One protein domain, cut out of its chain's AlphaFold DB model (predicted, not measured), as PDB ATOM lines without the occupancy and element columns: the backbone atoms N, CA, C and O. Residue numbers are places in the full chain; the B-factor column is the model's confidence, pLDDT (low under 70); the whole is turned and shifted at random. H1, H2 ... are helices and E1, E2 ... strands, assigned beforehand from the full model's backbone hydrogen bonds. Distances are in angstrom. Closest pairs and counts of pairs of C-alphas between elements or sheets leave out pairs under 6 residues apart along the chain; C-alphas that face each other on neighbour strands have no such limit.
ATOM      1  N   LYS A  62     -48.550 -22.020 -34.697       91.00
ATOM      2  CA  LYS A  62     -49.836 -21.569 -34.173       91.00
ATOM      3  C   LYS A  62     -49.662 -20.205 -33.522       91.00
ATOM      4  O   LYS A  62     -48.737 -20.028 -32.733       91.00
ATOM      5  N   VAL A  63     -50.540 -19.266 -33.844       89.50
ATOM      6  CA  VAL A  63     -50.616 -17.949 -33.200       89.50
ATOM      7  C   VAL A  63     -52.070 -17.609 -32.898       89.50
ATOM      8  O   VAL A  63     -52.965 -18.038 -33.621       89.50
ATOM      9  N   SER A  64     -52.305 -16.837 -31.840       91.19
ATOM     10  CA  SER A  64     -53.619 -16.268 -31.526       91.19
ATOM     11  C   SER A  64     -53.585 -14.773 -31.818       91.19
ATOM     12  O   SER A  64     -52.685 -14.078 -31.343       91.19
ATOM     13  N   VAL A  65     -54.529 -14.292 -32.624       87.06
ATOM     14  CA  VAL A  65     -54.694 -12.875 -32.973       87.06
ATOM     15  C   VAL A  65     -56.176 -12.540 -32.865       87.06
ATOM     16  O   VAL A  65     -57.001 -13.217 -33.472       87.06
ATOM     17  N   ASP A  66     -56.517 -11.518 -32.078       88.19
ATOM     18  CA  ASP A  66     -57.903 -11.087 -31.827       88.19
ATOM     19  C   ASP A  66     -58.826 -12.239 -31.383       88.19
ATOM     20  O   ASP A  66     -59.936 -12.406 -31.881       88.19
ATOM     21  N   ALA A  67     -58.327 -13.081 -30.469       85.00
ATOM     22  CA  ALA A  67     -58.990 -14.291 -29.964       85.00
ATOM     23  C   ALA A  67     -59.305 -15.377 -31.020       85.00
ATOM     24  O   ALA A  67     -59.945 -16.375 -30.689       85.00
ATOM     25  N   LYS A  68     -58.822 -15.235 -32.263       88.94
ATOM     26  CA  LYS A  68     -58.853 -16.285 -33.290       88.94
ATOM     27  C   LYS A  68     -57.500 -16.984 -33.380       88.94
ATOM     28  O   LYS A  68     -56.447 -16.346 -33.392       88.94
ATOM     29  N   GLU A  69     -57.531 -18.310 -33.476       93.12
ATOM     30  CA  GLU A  69     -56.330 -19.116 -33.688       93.12
ATOM     31  C   GLU A  69     -56.024 -19.281 -35.177       93.12
ATOM     32  O   GLU A  69     -56.876 -19.655 -35.984       93.12
ATOM     33  N   TYR A  70     -54.763 -19.058 -35.527       90.62
ATOM     34  CA  TYR A  70     -54.233 -19.197 -36.872       90.62
ATOM     35  C   TYR A  70     -53.126 -20.241 -36.860       90.62
ATOM     36  O   TYR A  70     -52.148 -20.128 -36.120       90.62
ATOM     37  N   VAL A  71     -53.277 -21.263 -37.698       91.12
ATOM     38  CA  VAL A  71     -52.295 -22.337 -37.854       91.12
ATOM     39  C   VAL A  71     -51.795 -22.330 -39.282       91.12
ATOM     40  O   VAL A  71     -52.584 -22.525 -40.205       91.12
ATOM     41  N   ARG A  72     -50.491 -22.121 -39.450       87.88
ATOM     42  CA  ARG A  72     -49.837 -22.109 -40.758       87.88
ATOM     43  C   ARG A  72     -48.810 -23.219 -40.863       87.88
ATOM     44  O   ARG A  72     -47.960 -23.352 -39.979       87.88
ATOM     45  N   SER A  73     -48.844 -23.957 -41.964       84.00
ATOM     46  CA  SER A  73     -47.820 -24.945 -42.301       84.00
ATOM     47  C   SER A  73     -46.766 -24.303 -43.203       84.00
ATOM     48  O   SER A  73     -47.092 -23.583 -44.140       84.00
ATOM     49  N   PHE A  74     -45.482 -24.542 -42.936       75.94
ATOM     50  CA  PHE A  74     -44.388 -24.007 -43.754       75.94
ATOM     51  C   PHE A  74     -43.793 -25.173 -44.544       75.94
ATOM     52  O   PHE A  74     -42.918 -25.896 -44.074       75.94
ATOM     53  N   ALA A  75     -44.375 -25.430 -45.716       63.06
ATOM     54  CA  ALA A  75     -44.055 -26.600 -46.533       63.06
ATOM     55  C   ALA A  75     -43.255 -26.266 -47.805       63.06
ATOM     56  O   ALA A  75     -42.986 -27.160 -48.605       63.06
ATOM     57  N   GLY A  76     -42.836 -25.013 -48.013       67.12
ATOM     58  CA  GLY A  76     -42.045 -24.689 -49.191       67.12
ATOM     59  C   GLY A  76     -41.780 -23.210 -49.397       67.12
ATOM     60  O   GLY A  76     -42.680 -22.372 -49.405       67.12
ATOM     61  N   GLY A  77     -40.540 -22.886 -49.753       67.75
ATOM     62  CA  GLY A  77     -40.129 -21.520 -50.031       67.75
ATOM     63  C   GLY A  77     -38.665 -21.277 -49.735       67.75
ATOM     64  O   GLY A  77     -37.877 -22.201 -49.533       67.75
ATOM     65  N   ASN A  78     -38.307 -20.000 -49.732       73.88
ATOM     66  CA  ASN A  78     -37.000 -19.580 -49.274       73.88
ATOM     67  C   ASN A  78     -36.966 -19.714 -47.738       73.88
ATOM     68  O   ASN A  78     -37.738 -19.054 -47.047       73.88
ATOM     69  N   ALA A  79     -36.070 -20.556 -47.211       70.31
ATOM     70  CA  ALA A  79     -35.971 -20.850 -45.773       70.31
ATOM     71  C   ALA A  79     -35.773 -19.590 -44.910       70.31
ATOM     72  O   ALA A  79     -36.196 -19.525 -43.755       70.31
ATOM     73  N   ALA A  80     -35.133 -18.584 -45.493       71.12
ATOM     74  CA  ALA A  80     -34.852 -17.317 -44.866       71.12
ATOM     75  C   ALA A  80     -36.132 -16.480 -44.698       71.12
ATOM     76  O   ALA A  80     -36.502 -16.101 -43.585       71.12
ATOM     77  N   SER A  81     -36.903 -16.327 -45.774       75.38
ATOM     78  CA  SER A  81     -38.223 -15.687 -45.737       75.38
ATOM     79  C   SER A  81     -39.234 -16.462 -44.889       75.38
ATOM     80  O   SER A  81     -40.028 -15.852 -44.177       75.38
ATOM     81  N   GLU A  82     -39.195 -17.797 -44.907       80.00
ATOM     82  CA  GLU A  82     -40.065 -18.618 -44.053       80.00
ATOM     83  C   GLU A  82     -39.792 -18.384 -42.572       80.00
ATOM     84  O   GLU A  82     -40.730 -18.268 -41.787       80.00
ATOM     85  N   THR A  83     -38.520 -18.270 -42.190       75.50
ATOM     86  CA  THR A  83     -38.130 -17.990 -40.804       75.50
ATOM     87  C   THR A  83     -38.657 -16.631 -40.347       75.50
ATOM     88  O   THR A  83     -39.198 -16.530 -39.242       75.50
ATOM     89  N   ILE A  84     -38.568 -15.608 -41.207       75.69
ATOM     90  CA  ILE A  84     -39.116 -14.272 -40.932       75.69
ATOM     91  C   ILE A  84     -40.622 -14.359 -40.703       75.69
ATOM     92  O   ILE A  84     -41.103 -13.920 -39.659       75.69
ATOM     93  N   VAL A  85     -41.363 -14.964 -41.636       81.94
ATOM     94  CA  VAL A  85     -42.822 -15.102 -41.517       81.94
ATOM     95  C   VAL A  85     -43.194 -15.883 -40.266       81.94
ATOM     96  O   VAL A  85     -44.118 -15.507 -39.560       81.94
ATOM     97  N   ARG A  86     -42.466 -16.954 -39.954       80.25
ATOM     98  CA  ARG A  86     -42.763 -17.820 -38.815       80.25
ATOM     99  C   ARG A  86     -42.660 -17.099 -37.479       80.25
ATOM    100  O   ARG A  86     -43.569 -17.203 -36.663       80.25
ATOM    101  N   ARG A  87     -41.565 -16.371 -37.254       76.94
ATOM    102  CA  ARG A  87     -41.360 -15.616 -36.005       76.94
ATOM    103  C   ARG A  87     -42.362 -14.500 -35.819       76.94
ATOM    104  O   ARG A  87     -42.712 -14.158 -34.698       76.94
ATOM    105  N   ASN A  88     -42.810 -13.959 -36.937       77.94
ATOM    106  CA  ASN A  88     -43.636 -12.778 -36.976       77.94
ATOM    107  C   ASN A  88     -45.073 -13.089 -37.392       77.94
ATOM    108  O   ASN A  88     -45.808 -12.177 -37.758       77.94
ATOM    109  N   LEU A  89     -45.482 -14.361 -37.351       85.38
ATOM    110  CA  LEU A  89     -46.734 -14.808 -37.954       85.38
ATOM    111  C   LEU A  89     -47.935 -14.048 -37.384       85.38
ATOM    112  O   LEU A  89     -48.801 -13.628 -38.142       85.38
ATOM    113  N   GLY A  90     -47.952 -13.810 -36.069       83.75
ATOM    114  CA  GLY A  90     -49.000 -13.023 -35.418       83.75
ATOM    115  C   GLY A  90     -49.052 -11.576 -35.914       83.75
ATOM    116  O   GLY A  90     -50.130 -11.075 -36.215       83.75
ATOM    117  N   SER A  91     -47.896 -10.926 -36.072       84.12
ATOM    118  CA  SER A  91     -47.820  -9.572 -36.632       84.12
ATOM    119  C   SER A  91     -48.248  -9.539 -38.094       84.12
ATOM    120  O   SER A  91     -49.064  -8.705 -38.451       84.12
ATOM    121  N   PHE A  92     -47.791 -10.487 -38.921       85.81
ATOM    122  CA  PHE A  92     -48.239 -10.589 -40.312       85.81
ATOM    123  C   PHE A  92     -49.763 -10.727 -40.407       85.81
ATOM    124  O   PHE A  92     -50.377 -10.061 -41.234       85.81
ATOM    125  N   VAL A  93     -50.380 -11.552 -39.556       89.94
ATOM    126  CA  VAL A  93     -51.844 -11.697 -39.507       89.94
ATOM    127  C   VAL A  93     -52.514 -10.383 -39.103       89.94
ATOM    128  O   VAL A  93     -53.414  -9.931 -39.808       89.94
ATOM    129  N   ALA A  94     -52.080  -9.756 -38.007       86.31
ATOM    130  CA  ALA A  94     -52.665  -8.506 -37.518       86.31
ATOM    131  C   ALA A  94     -52.549  -7.372 -38.554       86.31
ATOM    132  O   ALA A  94     -53.551  -6.750 -38.906       86.31
ATOM    133  N   ASP A  95     -51.351  -7.178 -39.105       85.38
ATOM    134  CA  ASP A  95     -51.041  -6.125 -40.073       85.38
ATOM    135  C   ASP A  95     -51.793  -6.337 -41.395       85.38
ATOM    136  O   ASP A  95     -52.345  -5.395 -41.961       85.38
ATOM    137  N   THR A  96     -51.902  -7.589 -41.861       87.69
ATOM    138  CA  THR A  96     -52.698  -7.924 -43.056       87.69
ATOM    139  C   THR A  96     -54.166  -7.566 -42.852       87.69
ATOM    140  O   THR A  96     -54.779  -6.937 -43.717       87.69
ATOM    141  N   LYS A  97     -54.743  -7.922 -41.696       89.56
ATOM    142  CA  LYS A  97     -56.138  -7.592 -41.376       89.56
ATOM    143  C   LYS A  97     -56.351  -6.086 -41.297       89.56
ATOM    144  O   LYS A  97     -57.339  -5.582 -41.827       89.56
ATOM    145  N   GLU A  98     -55.446  -5.362 -40.641       87.38
ATOM    146  CA  GLU A  98     -55.501  -3.901 -40.552       87.38
ATOM    147  C   GLU A  98     -55.452  -3.258 -41.942       87.38
ATOM    148  O   GLU A  98     -56.284  -2.403 -42.257       87.38
ATOM    149  N   MET A  99     -54.540  -3.721 -42.801       86.75
ATOM    150  CA  MET A  99     -54.402  -3.220 -44.163       86.75
ATOM    151  C   MET A  99     -55.683  -3.414 -44.974       86.75
ATOM    152  O   MET A  99     -56.210  -2.457 -45.546       86.75
ATOM    153  N   ILE A 100     -56.231  -4.631 -44.973       87.88
ATOM    154  CA  ILE A 100     -57.477  -4.949 -45.681       87.88
ATOM    155  C   ILE A 100     -58.610  -4.039 -45.191       87.88
ATOM    156  O   ILE A 100     -59.285  -3.402 -46.000       87.88
ATOM    157  N   LYS A 101     -58.779  -3.894 -43.869       87.31
ATOM    158  CA  LYS A 101     -59.791  -3.005 -43.270       87.31
ATOM    159  C   LYS A 101     -59.616  -1.550 -43.710       87.31
ATOM    160  O   LYS A 101     -60.601  -0.877 -44.018       87.31
ATOM    161  N   ARG A 102     -58.376  -1.064 -43.799       86.44
ATOM    162  CA  ARG A 102     -58.065   0.296 -44.256       86.44
ATOM    163  C   ARG A 102     -58.426   0.513 -45.726       86.44
ATOM    164  O   ARG A 102     -58.976   1.560 -46.064       86.44
ATOM    165  N   HIS A 103     -58.136  -0.453 -46.596       86.25
ATOM    166  CA  HIS A 103     -58.478  -0.363 -48.020       86.25
ATOM    167  C   HIS A 103     -59.983  -0.503 -48.271       86.25
ATOM    168  O   HIS A 103     -60.530   0.251 -49.080       86.25
ATOM    169  N   LEU A 104     -60.667  -1.367 -47.515       86.50
ATOM    170  CA  LEU A 104     -62.130  -1.468 -47.507       86.50
ATOM    171  C   LEU A 104     -62.793  -0.144 -47.104       86.50
ATOM    172  O   LEU A 104     -63.750   0.291 -47.742       86.50
ATOM    173  N   ALA A 105     -62.272   0.532 -46.075       86.25
ATOM    174  CA  ALA A 105     -62.783   1.831 -45.630       86.25
ATOM    175  C   ALA A 105     -62.636   2.933 -46.696       86.25
ATOM    176  O   ALA A 105     -63.448   3.853 -46.745       86.25
ATOM    177  N   ARG A 106     -61.619   2.831 -47.558       85.25
ATOM    178  CA  ARG A 106     -61.340   3.779 -48.650       85.25
ATOM    179  C   ARG A 106     -62.050   3.435 -49.963       85.25
ATOM    180  O   ARG A 106     -61.920   4.189 -50.919       85.25
ATOM    181  N   GLY A 107     -62.739   2.294 -50.038       81.06
ATOM    182  CA  GLY A 107     -63.325   1.784 -51.283       81.06
ATOM    183  C   GLY A 107     -62.298   1.303 -52.318       81.06
ATOM    184  O   GLY A 107     -62.664   1.070 -53.464       81.06
ATOM    185  N   ALA A 108     -61.028   1.146 -51.928       77.81
ATOM    186  CA  ALA A 108     -59.948   0.654 -52.792       77.81
ATOM    187  C   ALA A 108     -59.882  -0.884 -52.857       77.81
ATOM    188  O   ALA A 108     -59.113  -1.437 -53.635       77.81
ATOM    189  N   PHE A 109     -60.658  -1.559 -52.010       79.00
ATOM    190  CA  PHE A 109     -60.836  -3.006 -51.961       79.00
ATOM    191  C   PHE A 109     -62.323  -3.261 -51.714       79.00
ATOM    192  O   PHE A 109     -62.944  -2.536 -50.927       79.00
ATOM    193  N   THR A 110     -62.925  -4.232 -52.398       76.50
ATOM    194  CA  THR A 110     -64.357  -4.522 -52.221       76.50
ATOM    195  C   THR A 110     -64.574  -5.540 -51.106       76.50
ATOM    196  O   THR A 110     -63.737  -6.390 -50.837       76.50
ATOM    197  N   ALA A 111     -65.719  -5.474 -50.426       69.25
ATOM    198  CA  ALA A 111     -66.043  -6.420 -49.355       69.25
ATOM    199  C   ALA A 111     -66.498  -7.801 -49.870       69.25
ATOM    200  O   ALA A 111     -66.971  -8.616 -49.074       69.25
ATOM    201  N   SER A 112     -66.415  -8.051 -51.181       66.50
ATOM    202  CA  SER A 112     -66.605  -9.367 -51.791       66.50
ATOM    203  C   SER A 112     -65.396 -10.263 -51.494       66.50
ATOM    204  O   SER A 112     -64.263  -9.793 -51.405       66.50
ATOM    205  N   SER A 113     -65.638 -11.566 -51.316       60.75
ATOM    206  CA  SER A 113     -64.568 -12.577 -51.325       60.75
ATOM    207  C   SER A 113     -63.756 -12.483 -52.621       60.75
ATOM    208  O   SER A 113     -64.295 -11.966 -53.594       60.75
ATOM    209  N   PHE A 114     -62.528 -13.029 -52.648       64.62
ATOM    210  CA  PHE A 114     -61.652 -13.114 -53.835       64.62
ATOM    211  C   PHE A 114     -62.432 -13.186 -55.157       64.62
ATOM    212  O   PHE A 114     -62.954 -14.240 -55.522       64.62
ATOM    213  N   ASP A 115     -62.505 -12.051 -55.842       65.88
ATOM    214  CA  ASP A 115     -63.018 -11.896 -57.195       65.88
ATOM    215  C   ASP A 115     -61.883 -11.350 -58.075       65.88
ATOM    216  O   ASP A 115     -60.757 -11.153 -57.608       65.88
ATOM    217  N   GLU A 116     -62.151 -11.110 -59.358       62.56
ATOM    218  CA  GLU A 116     -61.145 -10.608 -60.306       62.56
ATOM    219  C   GLU A 116     -60.493  -9.275 -59.881       62.56
ATOM    220  O   GLU A 116     -59.476  -8.894 -60.457       62.56
ATOM    221  N   LYS A 117     -61.047  -8.564 -58.887       65.44
ATOM    222  CA  LYS A 117     -60.578  -7.247 -58.429       65.44
ATOM    223  C   LYS A 117     -59.828  -7.277 -57.094       65.44
ATOM    224  O   LYS A 117     -59.216  -6.274 -56.742       65.44
ATOM    225  N   ASN A 118     -59.874  -8.390 -56.361       73.19
ATOM    226  CA  ASN A 118     -59.334  -8.515 -55.005       73.19
ATOM    227  C   ASN A 118     -58.393  -9.722 -54.881       73.19
ATOM    228  O   ASN A 118     -58.582 -10.552 -53.998       73.19
ATOM    229  N   THR A 119     -57.412  -9.874 -55.769       81.75
ATOM    230  CA  THR A 119     -56.538 -11.058 -55.817       81.75
ATOM    231  C   THR A 119     -55.495 -11.081 -54.693       81.75
ATOM    232  O   THR A 119     -55.211 -10.067 -54.051       81.75
ATOM    233  N   PHE A 120     -54.879 -12.246 -54.435       81.56
ATOM    234  CA  PHE A 120     -53.793 -12.336 -53.448       81.56
ATOM    235  C   PHE A 120     -52.625 -11.428 -53.841       81.56
ATOM    236  O   PHE A 120     -51.968 -10.873 -52.966       81.56
ATOM    237  N   SER A 121     -52.412 -11.234 -55.145       81.94
ATOM    238  CA  SER A 121     -51.405 -10.318 -55.675       81.94
ATOM    239  C   SER A 121     -51.703  -8.862 -55.310       81.94
ATOM    240  O   SER A 121     -50.771  -8.115 -55.012       81.94
ATOM    241  N   ASP A 122     -52.976  -8.457 -55.284       81.88
ATOM    242  CA  ASP A 122     -53.368  -7.096 -54.904       81.88
ATOM    243  C   ASP A 122     -53.091  -6.848 -53.419       81.88
ATOM    244  O   ASP A 122     -52.455  -5.857 -53.059       81.88
ATOM    245  N   ILE A 123     -53.467  -7.798 -52.556       80.56
ATOM    246  CA  ILE A 123     -53.195  -7.726 -51.111       80.56
ATOM    247  C   ILE A 123     -51.682  -7.789 -50.840       80.56
ATOM    248  O   ILE A 123     -51.160  -7.018 -50.032       80.56
ATOM    249  N   GLU A 124     -50.950  -8.662 -51.542       82.56
ATOM    250  CA  GLU A 124     -49.485  -8.729 -51.486       82.56
ATOM    251  C   GLU A 124     -48.859  -7.380 -51.878       82.56
ATOM    252  O   GLU A 124     -47.887  -6.947 -51.259       82.56
ATOM    253  N   GLY A 125     -49.414  -6.710 -52.894       79.75
ATOM    254  CA  GLY A 125     -49.038  -5.362 -53.310       79.75
ATOM    255  C   GLY A 125     -49.230  -4.340 -52.194       79.75
ATOM    256  O   GLY A 125     -48.268  -3.682 -51.809       79.75
ATOM    257  N   MET A 126     -50.430  -4.280 -51.607       81.25
ATOM    258  CA  MET A 126     -50.755  -3.364 -50.500       81.25
ATOM    259  C   MET A 126     -49.822  -3.550 -49.296       81.25
ATOM    260  O   MET A 126     -49.402  -2.589 -48.657       81.25
ATOM    261  N   MET A 127     -49.464  -4.799 -48.998       78.50
ATOM    262  CA  MET A 127     -48.607  -5.151 -47.865       78.50
ATOM    263  C   MET A 127     -47.135  -4.768 -48.058       78.50
ATOM    264  O   MET A 127     -46.419  -4.613 -47.067       78.50
ATOM    265  N   LYS A 128     -46.661  -4.591 -49.298       70.25
ATOM    266  CA  LYS A 128     -45.287  -4.116 -49.562       70.25
ATOM    267  C   LYS A 128     -45.090  -2.655 -49.176       70.25
ATOM    268  O   LYS A 128     -43.980  -2.293 -48.794       70.25
ATOM    269  N   ASP A 129     -46.159  -1.866 -49.222       64.25
ATOM    270  CA  ASP A 129     -46.154  -0.449 -48.858       64.25
ATOM    271  C   ASP A 129     -46.414  -0.231 -47.356       64.25
ATOM    272  O   ASP A 129     -46.386   0.900 -46.866       64.25
ATOM    273  N   PHE A 130     -46.662  -1.300 -46.585       63.12
ATOM    274  CA  PHE A 130     -46.922  -1.179 -45.154       63.12
ATOM    275  C   PHE A 130     -45.626  -1.021 -44.353       63.12
ATOM    276  O   PHE A 130     -44.963  -1.987 -43.971       63.12
ATOM    277  N   GLU A 131     -45.303   0.231 -44.032       53.19
ATOM    278  CA  GLU A 131     -44.141   0.621 -43.220       53.19
ATOM    279  C   GLU A 131     -44.120  -0.020 -41.810       53.19
ATOM    280  O   GLU A 131     -43.062  -0.125 -41.181       53.19
ATOM    281  N   GLY A 132     -45.265  -0.510 -41.314       52.81
ATOM    282  CA  GLY A 132     -45.434  -1.041 -39.956       52.81
ATOM    283  C   GLY A 132     -44.690  -2.348 -39.653       52.81
ATOM    284  O   GLY A 132     -44.273  -2.547 -38.507       52.81
ATOM    285  N   ILE A 133     -44.463  -3.202 -40.659       53.12
ATOM    286  CA  ILE A 133     -43.851  -4.531 -40.463       53.12
ATOM    287  C   ILE A 133     -42.345  -4.398 -40.187       53.12
ATOM    288  O   ILE A 133     -41.795  -5.081 -39.322       53.12
ATOM    289  N   LEU A 134     -41.664  -3.472 -40.874       49.84
ATOM    290  CA  LEU A 134     -40.204  -3.321 -40.811       49.84
ATOM    291  C   LEU A 134     -39.713  -2.584 -39.562       49.84
ATOM    292  O   LEU A 134     -38.708  -2.994 -38.978       49.84
ATOM    293  N   ALA A 135     -40.424  -1.541 -39.116       48.12
ATOM    294  CA  ALA A 135     -40.010  -0.742 -37.958       48.12
ATOM    295  C   ALA A 135     -39.940  -1.564 -36.654       48.12
ATOM    296  O   ALA A 135     -39.198  -1.216 -35.734       48.12
ATOM    297  N   ARG A 136     -40.687  -2.677 -36.583       51.12
ATOM    298  CA  ARG A 136     -40.764  -3.544 -35.398       51.12
ATOM    299  C   ARG A 136     -39.928  -4.826 -35.509       51.12
ATOM    300  O   ARG A 136     -39.475  -5.313 -34.478       51.12
ATOM    301  N   GLN A 137     -39.692  -5.364 -36.713       53.09
ATOM    302  CA  GLN A 137     -39.213  -6.752 -36.874       53.09
ATOM    303  C   GLN A 137     -37.742  -6.939 -37.259       53.09
ATOM    304  O   GLN A 137     -37.211  -8.027 -37.051       53.09
ATOM    305  N   LEU A 138     -37.045  -5.925 -37.785       54.09
ATOM    306  CA  LEU A 138     -35.641  -6.095 -38.203       54.09
ATOM    307  C   LEU A 138     -34.606  -5.953 -37.085       54.09
ATOM    308  O   LEU A 138     -33.409  -5.973 -37.357       54.09
ATOM    309  N   LYS A 139     -35.019  -5.870 -35.819       53.69
ATOM    310  CA  LYS A 139     -34.083  -5.925 -34.686       53.69
ATOM    311  C   LYS A 139     -33.616  -7.361 -34.410       53.69
ATOM    312  O   LYS A 139     -33.665  -7.822 -33.275       53.69
ATOM    313  N   VAL A 140     -33.185  -8.076 -35.446       54.59
ATOM    314  CA  VAL A 140     -32.438  -9.323 -35.283       54.59
ATOM    315  C   VAL A 140     -30.979  -8.931 -35.055       54.59
ATOM    316  O   VAL A 140     -30.410  -8.245 -35.903       54.59
ATOM    317  N   PRO A 141     -30.372  -9.288 -33.910       58.34
ATOM    318  CA  PRO A 141     -28.969  -8.984 -33.661       58.34
ATOM    319  C   PRO A 141     -28.084  -9.578 -34.768       58.34
ATOM    320  O   PRO A 141     -28.337 -10.717 -35.168       58.34
ATOM    321  N   PRO A 142     -27.039  -8.871 -35.233       58.34
ATOM    322  CA  PRO A 142     -26.160  -9.352 -36.306       58.34
ATOM    323  C   PRO A 142     -25.459 -10.678 -35.966       58.34
ATOM    324  O   PRO A 142     -25.112 -11.451 -36.858       58.34
ATOM    325  N   ASP A 143     -25.321 -10.978 -34.675       57.72
ATOM    326  CA  ASP A 143     -24.687 -12.198 -34.162       57.72
ATOM    327  C   ASP A 143     -25.675 -13.366 -34.010       57.72
ATOM    328  O   ASP A 143     -25.293 -14.488 -33.672       57.72
ATOM    329  N   SER A 144     -26.967 -13.118 -34.245       55.12
ATOM    330  CA  SER A 144     -27.988 -14.153 -34.192       55.12
ATOM    331  C   SER A 144     -27.808 -15.129 -35.358       55.12
ATOM    332  O   SER A 144     -27.579 -14.696 -36.492       55.12
ATOM    333  N   PRO A 145     -28.011 -16.445 -35.152       53.62
ATOM    334  CA  PRO A 145     -28.059 -17.400 -36.251       53.62
ATOM    335  C   PRO A 145     -29.073 -17.005 -37.326       53.62
ATOM    336  O   PRO A 145     -28.889 -17.356 -38.486       53.62
ATOM    337  N   GLU A 146     -30.109 -16.244 -36.955       52.81
ATOM    338  CA  GLU A 146     -31.127 -15.697 -37.853       52.81
ATOM    339  C   GLU A 146     -30.586 -14.657 -38.834       52.81
ATOM    340  O   GLU A 146     -31.126 -14.550 -39.928       52.81
ATOM    341  N   HIS A 147     -29.508 -13.936 -38.498       56.91
ATOM    342  CA  HIS A 147     -28.888 -12.951 -39.392       56.91
ATOM    343  C   HIS A 147     -28.383 -13.605 -40.684       56.91
ATOM    344  O   HIS A 147     -28.548 -13.072 -41.780       56.91
ATOM    345  N   ALA A 148     -27.896 -14.850 -40.591       53.03
ATOM    346  CA  ALA A 148     -27.535 -15.659 -41.758       53.03
ATOM    347  C   ALA A 148     -28.732 -15.922 -42.695       53.03
ATOM    348  O   ALA A 148     -28.552 -16.097 -43.900       53.03
ATOM    349  N   TYR A 149     -29.954 -15.892 -42.160       56.31
ATOM    350  CA  TYR A 149     -31.212 -16.044 -42.889       56.31
ATOM    351  C   TYR A 149     -31.777 -14.709 -43.395       56.31
ATOM    352  O   TYR A 149     -32.841 -14.676 -43.995       56.31
ATOM    353  N   PHE A 150     -31.070 -13.595 -43.231       58.41
ATOM    354  CA  PHE A 150     -31.337 -12.388 -44.016       58.41
ATOM    355  C   PHE A 150     -30.464 -12.327 -45.266       58.41
ATOM    356  O   PHE A 150     -30.496 -11.331 -45.981       58.41
ATOM    357  N   THR A 151     -29.709 -13.389 -45.568       52.75
ATOM    358  CA  THR A 151     -28.847 -13.449 -46.747       52.75
ATOM    359  C   THR A 151     -29.428 -14.335 -47.853       52.75
ATOM    360  O   THR A 151     -29.958 -15.415 -47.593       52.75
ATOM    361  N   ILE A 152     -29.318 -13.900 -49.112       52.56
ATOM    362  CA  ILE A 152     -29.534 -14.748 -50.296       52.56
ATOM    363  C   ILE A 152     -28.190 -14.915 -50.995       52.56
ATOM    364  O   ILE A 152     -27.553 -13.932 -51.361       52.56
ATOM    365  N   GLY A 153     -27.740 -16.164 -51.159       52.66
ATOM    366  CA  GLY A 153     -26.435 -16.447 -51.768       52.66
ATOM    367  C   GLY A 153     -25.251 -15.855 -50.992       52.66
ATOM    368  O   GLY A 153     -24.215 -15.588 -51.586       52.66
ATOM    369  N   GLY A 154     -25.409 -15.613 -49.684       56.78
ATOM    370  CA  GLY A 154     -24.393 -14.984 -48.834       56.78
ATOM    371  C   GLY A 154     -24.405 -13.451 -48.824       56.78
ATOM    372  O   GLY A 154     -23.654 -12.864 -48.053       56.78
ATOM    373  N   ALA A 155     -25.264 -12.798 -49.614       55.59
ATOM    374  CA  ALA A 155     -25.441 -11.345 -49.590       55.59
ATOM    375  C   ALA A 155     -26.638 -10.947 -48.717       55.59
ATOM    376  O   ALA A 155     -27.732 -11.484 -48.901       55.59
ATOM    377  N   GLU A 156     -26.447  -9.993 -47.804       63.38
ATOM    378  CA  GLU A 156     -27.527  -9.431 -46.984       63.38
ATOM    379  C   GLU A 156     -28.620  -8.796 -47.851       63.38
ATOM    380  O   GLU A 156     -28.370  -8.046 -48.802       63.38
ATOM    381  N   LEU A 157     -29.870  -9.095 -47.513       63.50
ATOM    382  CA  LEU A 157     -31.022  -8.484 -48.144       63.50
ATOM    383  C   LEU A 157     -31.234  -7.084 -47.589       63.50
ATOM    384  O   LEU A 157     -31.354  -6.876 -46.385       63.50
ATOM    385  N   ARG A 158     -31.394  -6.119 -48.498       66.19
ATOM    386  CA  ARG A 158     -31.880  -4.788 -48.123       66.19
ATOM    387  C   ARG A 158     -33.242  -4.924 -47.422       66.19
ATOM    388  O   ARG A 158     -34.075  -5.679 -47.935       66.19
ATOM    389  N   PRO A 159     -33.517  -4.154 -46.353       63.56
ATOM    390  CA  PRO A 159     -34.766  -4.208 -45.588       63.56
ATOM    391  C   PRO A 159     -36.047  -4.325 -46.432       63.56
ATOM    392  O   PRO A 159     -36.831  -5.250 -46.241       63.56
ATOM    393  N   GLY A 160     -36.218  -3.473 -47.451       68.81
ATOM    394  CA  GLY A 160     -37.396  -3.522 -48.331       68.81
ATOM    395  C   GLY A 160     -37.486  -4.781 -49.205       68.81
ATOM    396  O   GLY A 160     -38.574  -5.297 -49.448       68.81
ATOM    397  N   LYS A 161     -36.347  -5.343 -49.635       73.12
ATOM    398  CA  LYS A 161     -36.330  -6.615 -50.375       73.12
ATOM    399  C   LYS A 161     -36.680  -7.782 -49.455       73.12
ATOM    400  O   LYS A 161     -37.469  -8.631 -49.853       73.12
ATOM    401  N   ALA A 162     -36.132  -7.812 -48.238       72.75
ATOM    402  CA  ALA A 162     -36.453  -8.838 -47.246       72.75
ATOM    403  C   ALA A 162     -37.952  -8.854 -46.914       72.75
ATOM    404  O   ALA A 162     -38.554  -9.928 -46.899       72.75
ATOM    405  N   LEU A 163     -38.566  -7.673 -46.751       75.56
ATOM    406  CA  LEU A 163     -40.010  -7.550 -46.557       75.56
ATOM    407  C   LEU A 163     -40.790  -8.114 -47.745       75.56
ATOM    408  O   LEU A 163     -41.640  -8.973 -47.549       75.56
ATOM    409  N   ALA A 164     -40.479  -7.690 -48.972       78.94
ATOM    410  CA  ALA A 164     -41.196  -8.162 -50.156       78.94
ATOM    411  C   ALA A 164     -41.149  -9.695 -50.294       78.94
ATOM    412  O   ALA A 164     -42.148 -10.320 -50.649       78.94
ATOM    413  N   TYR A 165     -40.010 -10.316 -49.972       80.75
ATOM    414  CA  TYR A 165     -39.893 -11.773 -49.949       80.75
ATOM    415  C   TYR A 165     -40.677 -12.421 -48.805       80.75
ATOM    416  O   TYR A 165     -41.293 -13.462 -49.017       80.75
ATOM    417  N   ALA A 166     -40.683 -11.828 -47.611       81.56
ATOM    418  CA  ALA A 166     -41.459 -12.337 -46.483       81.56
ATOM    419  C   ALA A 166     -42.972 -12.227 -46.736       81.56
ATOM    420  O   ALA A 166     -43.692 -13.190 -46.500       81.56
ATOM    421  N   VAL A 167     -43.443 -11.112 -47.300       85.75
ATOM    422  CA  VAL A 167     -44.847 -10.917 -47.696       85.75
ATOM    423  C   VAL A 167     -45.256 -11.970 -48.732       85.75
ATOM    424  O   VAL A 167     -46.222 -12.694 -48.513       85.75
ATOM    425  N   ARG A 168     -44.467 -12.162 -49.799       86.75
ATOM    426  CA  ARG A 168     -44.688 -13.262 -50.762       86.75
ATOM    427  C   ARG A 168     -44.743 -14.621 -50.087       86.75
ATOM    428  O   ARG A 168     -45.610 -15.440 -50.371       86.75
ATOM    429  N   GLN A 169     -43.797 -14.868 -49.186       87.12
ATOM    430  CA  GLN A 169     -43.717 -16.138 -48.490       87.12
ATOM    431  C   GLN A 169     -44.916 -16.357 -47.568       87.12
ATOM    432  O   GLN A 169     -45.323 -17.504 -47.425       87.12
ATOM    433  N   PHE A 170     -45.488 -15.309 -46.971       88.19
ATOM    434  CA  PHE A 170     -46.697 -15.369 -46.149       88.19
ATOM    435  C   PHE A 170     -47.913 -15.797 -46.980       88.19
ATOM    436  O   PHE A 170     -48.548 -16.797 -46.635       88.19
ATOM    437  N   PHE A 171     -48.144 -15.134 -48.118       88.56
ATOM    438  CA  PHE A 171     -49.267 -15.405 -49.027       88.56
ATOM    439  C   PHE A 171     -49.154 -16.709 -49.825       88.56
ATOM    440  O   PHE A 171     -50.124 -17.137 -50.435       88.56
ATOM    441  N   LYS A 172     -48.002 -17.387 -49.781       87.50
ATOM    442  CA  LYS A 172     -47.798 -18.672 -50.465       87.50
ATOM    443  C   LYS A 172     -48.679 -19.818 -49.943       87.50
ATOM    444  O   LYS A 172     -48.879 -20.800 -50.647       87.50
ATOM    445  N   ASP A 173     -49.155 -19.718 -48.704       87.75
ATOM    446  CA  ASP A 173     -50.169 -20.627 -48.158       87.75
ATOM    447  C   ASP A 173     -51.532 -19.957 -48.378       87.75
ATOM    448  O   ASP A 173     -51.965 -19.135 -47.568       87.75
ATOM    449  N   GLU A 174     -52.147 -20.230 -49.532       86.06
ATOM    450  CA  GLU A 174     -53.376 -19.559 -49.969       86.06
ATOM    451  C   GLU A 174     -54.563 -19.866 -49.049       86.06
ATOM    452  O   GLU A 174     -55.354 -18.971 -48.747       86.06
ATOM    453  N   ASP A 175     -54.663 -21.098 -48.541       87.88
ATOM    454  CA  ASP A 175     -55.709 -21.496 -47.595       87.88
ATOM    455  C   ASP A 175     -55.592 -20.706 -46.291       87.88
ATOM    456  O   ASP A 175     -56.583 -20.206 -45.747       87.88
ATOM    457  N   PHE A 176     -54.367 -20.561 -45.783       90.44
ATOM    458  CA  PHE A 176     -54.098 -19.724 -44.624       90.44
ATOM    459  C   PHE A 176     -54.424 -18.254 -44.897       90.44
ATOM    460  O   PHE A 176     -55.114 -17.613 -44.103       90.44
ATOM    461  N   ALA A 177     -53.949 -17.712 -46.017       88.62
ATOM    462  CA  ALA A 177     -54.158 -16.314 -46.367       88.62
ATOM    463  C   ALA A 177     -55.648 -15.984 -46.552       88.62
ATOM    464  O   ALA A 177     -56.102 -14.927 -46.109       88.62
ATOM    465  N   ARG A 178     -56.433 -16.910 -47.117       88.75
ATOM    466  CA  ARG A 178     -57.890 -16.783 -47.234       88.75
ATOM    467  C   ARG A 178     -58.564 -16.687 -45.868       88.75
ATOM    468  O   ARG A 178     -59.356 -15.777 -45.660       88.75
ATOM    469  N   LYS A 179     -58.174 -17.522 -44.897       90.81
ATOM    470  CA  LYS A 179     -58.691 -17.433 -43.513       90.81
ATOM    471  C   LYS A 179     -58.410 -16.077 -42.864       90.81
ATOM    472  O   LYS A 179     -59.237 -15.566 -42.112       90.81
ATOM    473  N   VAL A 180     -57.235 -15.498 -43.122       91.62
ATOM    474  CA  VAL A 180     -56.884 -14.158 -42.625       91.62
ATOM    475  C   VAL A 180     -57.773 -13.092 -43.268       91.62
ATOM    476  O   VAL A 180     -58.289 -12.231 -42.554       91.62
ATOM    477  N   LEU A 181     -57.994 -13.173 -44.584       89.00
ATOM    478  CA  LEU A 181     -58.890 -12.267 -45.306       89.00
ATOM    479  C   LEU A 181     -60.331 -12.361 -44.797       89.00
ATOM    480  O   LEU A 181     -60.923 -11.335 -44.469       89.00
ATOM    481  N   ASP A 182     -60.884 -13.568 -44.709       89.31
ATOM    482  CA  ASP A 182     -62.268 -13.782 -44.280       89.31
ATOM    483  C   ASP A 182     -62.489 -13.206 -42.878       89.31
ATOM    484  O   ASP A 182     -63.456 -12.482 -42.640       89.31
ATOM    485  N   ALA A 183     -61.527 -13.409 -41.971       91.00
ATOM    486  CA  ALA A 183     -61.564 -12.797 -40.648       91.00
ATOM    487  C   ALA A 183     -61.540 -11.257 -40.700       91.00
ATOM    488  O   ALA A 183     -62.275 -10.617 -39.948       91.00
ATOM    489  N   ALA A 184     -60.732 -10.653 -41.578       90.44
ATOM    490  CA  ALA A 184     -60.700  -9.199 -41.755       90.44
ATOM    491  C   ALA A 184     -62.037  -8.651 -42.287       90.44
ATOM    492  O   ALA A 184     -62.508  -7.611 -41.823       90.44
ATOM    493  N   LEU A 185     -62.654  -9.357 -43.241       88.75
ATOM    494  CA  LEU A 185     -63.948  -8.999 -43.825       88.75
ATOM    495  C   LEU A 185     -65.079  -9.097 -42.798       88.75
ATOM    496  O   LEU A 185     -65.905  -8.187 -42.714       88.75
ATOM    497  N   GLU A 186     -65.111 -10.171 -42.010       89.56
ATOM    498  CA  GLU A 186     -66.065 -10.346 -40.910       89.56
ATOM    499  C   GLU A 186     -65.964  -9.206 -39.895       89.56
ATOM    500  O   GLU A 186     -66.974  -8.587 -39.564       89.56
ATOM    501  N   GLU A 187     -64.749  -8.875 -39.451       90.06
ATOM    502  CA  GLU A 187     -64.512  -7.775 -38.510       90.06
ATOM    503  C   GLU A 187     -64.937  -6.423 -39.072       90.06
ATOM    504  O   GLU A 187     -65.551  -5.621 -38.370       90.06
ATOM    505  N   PHE A 188     -64.627  -6.164 -40.341       88.75
ATOM    506  CA  PHE A 188     -65.019  -4.923 -40.994       88.75
ATOM    507  C   PHE A 188     -66.543  -4.777 -41.071       88.75
ATOM    508  O   PHE A 188     -67.083  -3.705 -40.793       88.75
ATOM    509  N   ARG A 189     -67.250  -5.858 -41.427       87.00
ATOM    510  CA  ARG A 189     -68.718  -5.883 -41.487       87.00
ATOM    511  C   ARG A 189     -69.331  -5.706 -40.100       87.00
ATOM    512  O   ARG A 189     -70.224  -4.879 -39.956       87.00
ATOM    513  N   ALA A 190     -68.812  -6.412 -39.094       86.06
ATOM    514  CA  ALA A 190     -69.259  -6.292 -37.708       86.06
ATOM    515  C   ALA A 190     -69.074  -4.864 -37.161       86.06
ATOM    516  O   ALA A 190     -69.965  -4.338 -36.495       86.06
ATOM    517  N   GLY A 191     -67.955  -4.211 -37.501       79.81
ATOM    518  CA  GLY A 191     -67.692  -2.819 -37.133       79.81
ATOM    519  C   GLY A 191     -68.634  -1.813 -37.804       79.81
ATOM    520  O   GLY A 191     -68.993  -0.818 -37.186       79.81
ATOM    521  N   LYS A 192     -69.094  -2.078 -39.037       64.44
ATOM    522  CA  LYS A 192     -70.088  -1.228 -39.721       64.44
ATOM    523  C   LYS A 192     -71.496  -1.329 -39.137       64.44
ATOM    524  O   LYS A 192     -72.245  -0.374 -39.240       64.44
ATOM    525  N   SER A 193     -71.867  -2.460 -38.544       57.59
ATOM    526  CA  SER A 193     -73.188  -2.653 -37.923       57.59
ATOM    527  C   SER A 193     -73.362  -1.968 -36.558       57.59
ATOM    528  O   SER A 193     -74.445  -2.045 -35.984       57.59
ATOM    529  N   GLN A 194     -72.318  -1.325 -36.025       50.31
ATOM    530  CA  GLN A 194     -72.340  -0.635 -34.727       50.31
ATOM    531  C   GLN A 194     -72.296   0.903 -34.823       50.31
ATOM    532  O   GLN A 194     -72.267   1.557 -33.781       50.31
TER     533      GLN A 194
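What this domain is: This is residues 62 to 194 of the 195 residues of an uncharacterized protein of uncultured archaeon (UniProt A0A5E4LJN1). An elongated helical body is made of two crossed pairs: H2 and H7 cross steeply in one half, H1 crosses H6 in the other, and H3 packs on both H2 and H6. The small hairpin of E1 and E2 packs over the first parts of H2 and H7, while the short H5, which packs on H1, lies with its loops at the far end. The printed part has 133 residues, with two named strands followed by seven named helices; the sheet E1 - E2 is antiparallel and the class is mostly helix. The whole is compact, with a radius of gyration of the C-alphas of 15.3 A, and spans 50 by 27 by 27 A.

Where its parts are: E1, residues 62 to 65, begins at C-alpha 62 (-49.836, -21.569, -34.173). E2 is residues 68 to 72, 13.1 A long. H1 is residues 79 to 87, 12.3 A long. H2, residues 89 to 105, is 24.4 A long and begins at C-alpha 89 (-46.734, -14.808, -37.954). H3 is residues 120 to 128, H4 residues 132 to 137 and H5 residues 147 to 150. H6, residues 159 to 171, is 18.6 A long. H7, residues 174 to 192, is 26.8 A long and ends at C-alpha 192 (-70.088, -1.228, -39.721).

How they stand to each other: H2 and H6 are the hubs, touching three helices each. H2 touches H7 at a steep tilt of 49 degrees, the same way, with Lys 97 and Ala 184 the closest C-alphas at 4.9 A; H7 does this with residues 180 to 188 alone. With residues 96 to 100 alone H2 touches H3, about perpendicular at 79 degrees, the closest C-alphas being those of Thr 96 and Met 127, 6.9 A. H2 touches H4 with residues 91 to 95 alone, the C-alphas of Asp 95 and Ile 133 coming closest at 7.4 A. H6 touches H3 at a shallow tilt of 28 degrees, opposite ways, closest at the C-alphas of Lys 128 and Ala 164, 5.8 A. H6 touches H1, about perpendicular at 78 degrees, closest at the C-alphas of Ser 81 and Ala 166, 4.7 A. H6 and H4 only just touch, with 3 pairs of C-alphas within 8 A, the closest being those of Leu 134 and Leu 163, 7.1 A. H5 touches H1, closest at the C-alphas of Ala 80 and Tyr 149, 4.3 A. In the hairpin E1 and E2, N 63 and O 70 are within hydrogen-bond range at 2.9 A, and N 70 and O 63 at 2.8 A. The closest C-alphas of E1 and H2, Val 63 and Gly 90, are 5.6 A apart, and those of E2 and H7, Arg 72 and Phe 176, 6.2 A. Every O i to N i+4 pair is within range in H1, H2, H3, H6 and H7, and 1 of 2 in H4; H5 is too short for such a pair.

The domain as a whole: The C-alphas farthest apart, those of Gly 154 and Gln 194, are 52.0 A apart. The printed part has no cut, and the link from H2 to H3, residues 106 to 119, is long. The mean pLDDT of the printed part is 75.4, with residues 75 to 77, 111 to 117, 129 to 160 and 192 to 194 under 70.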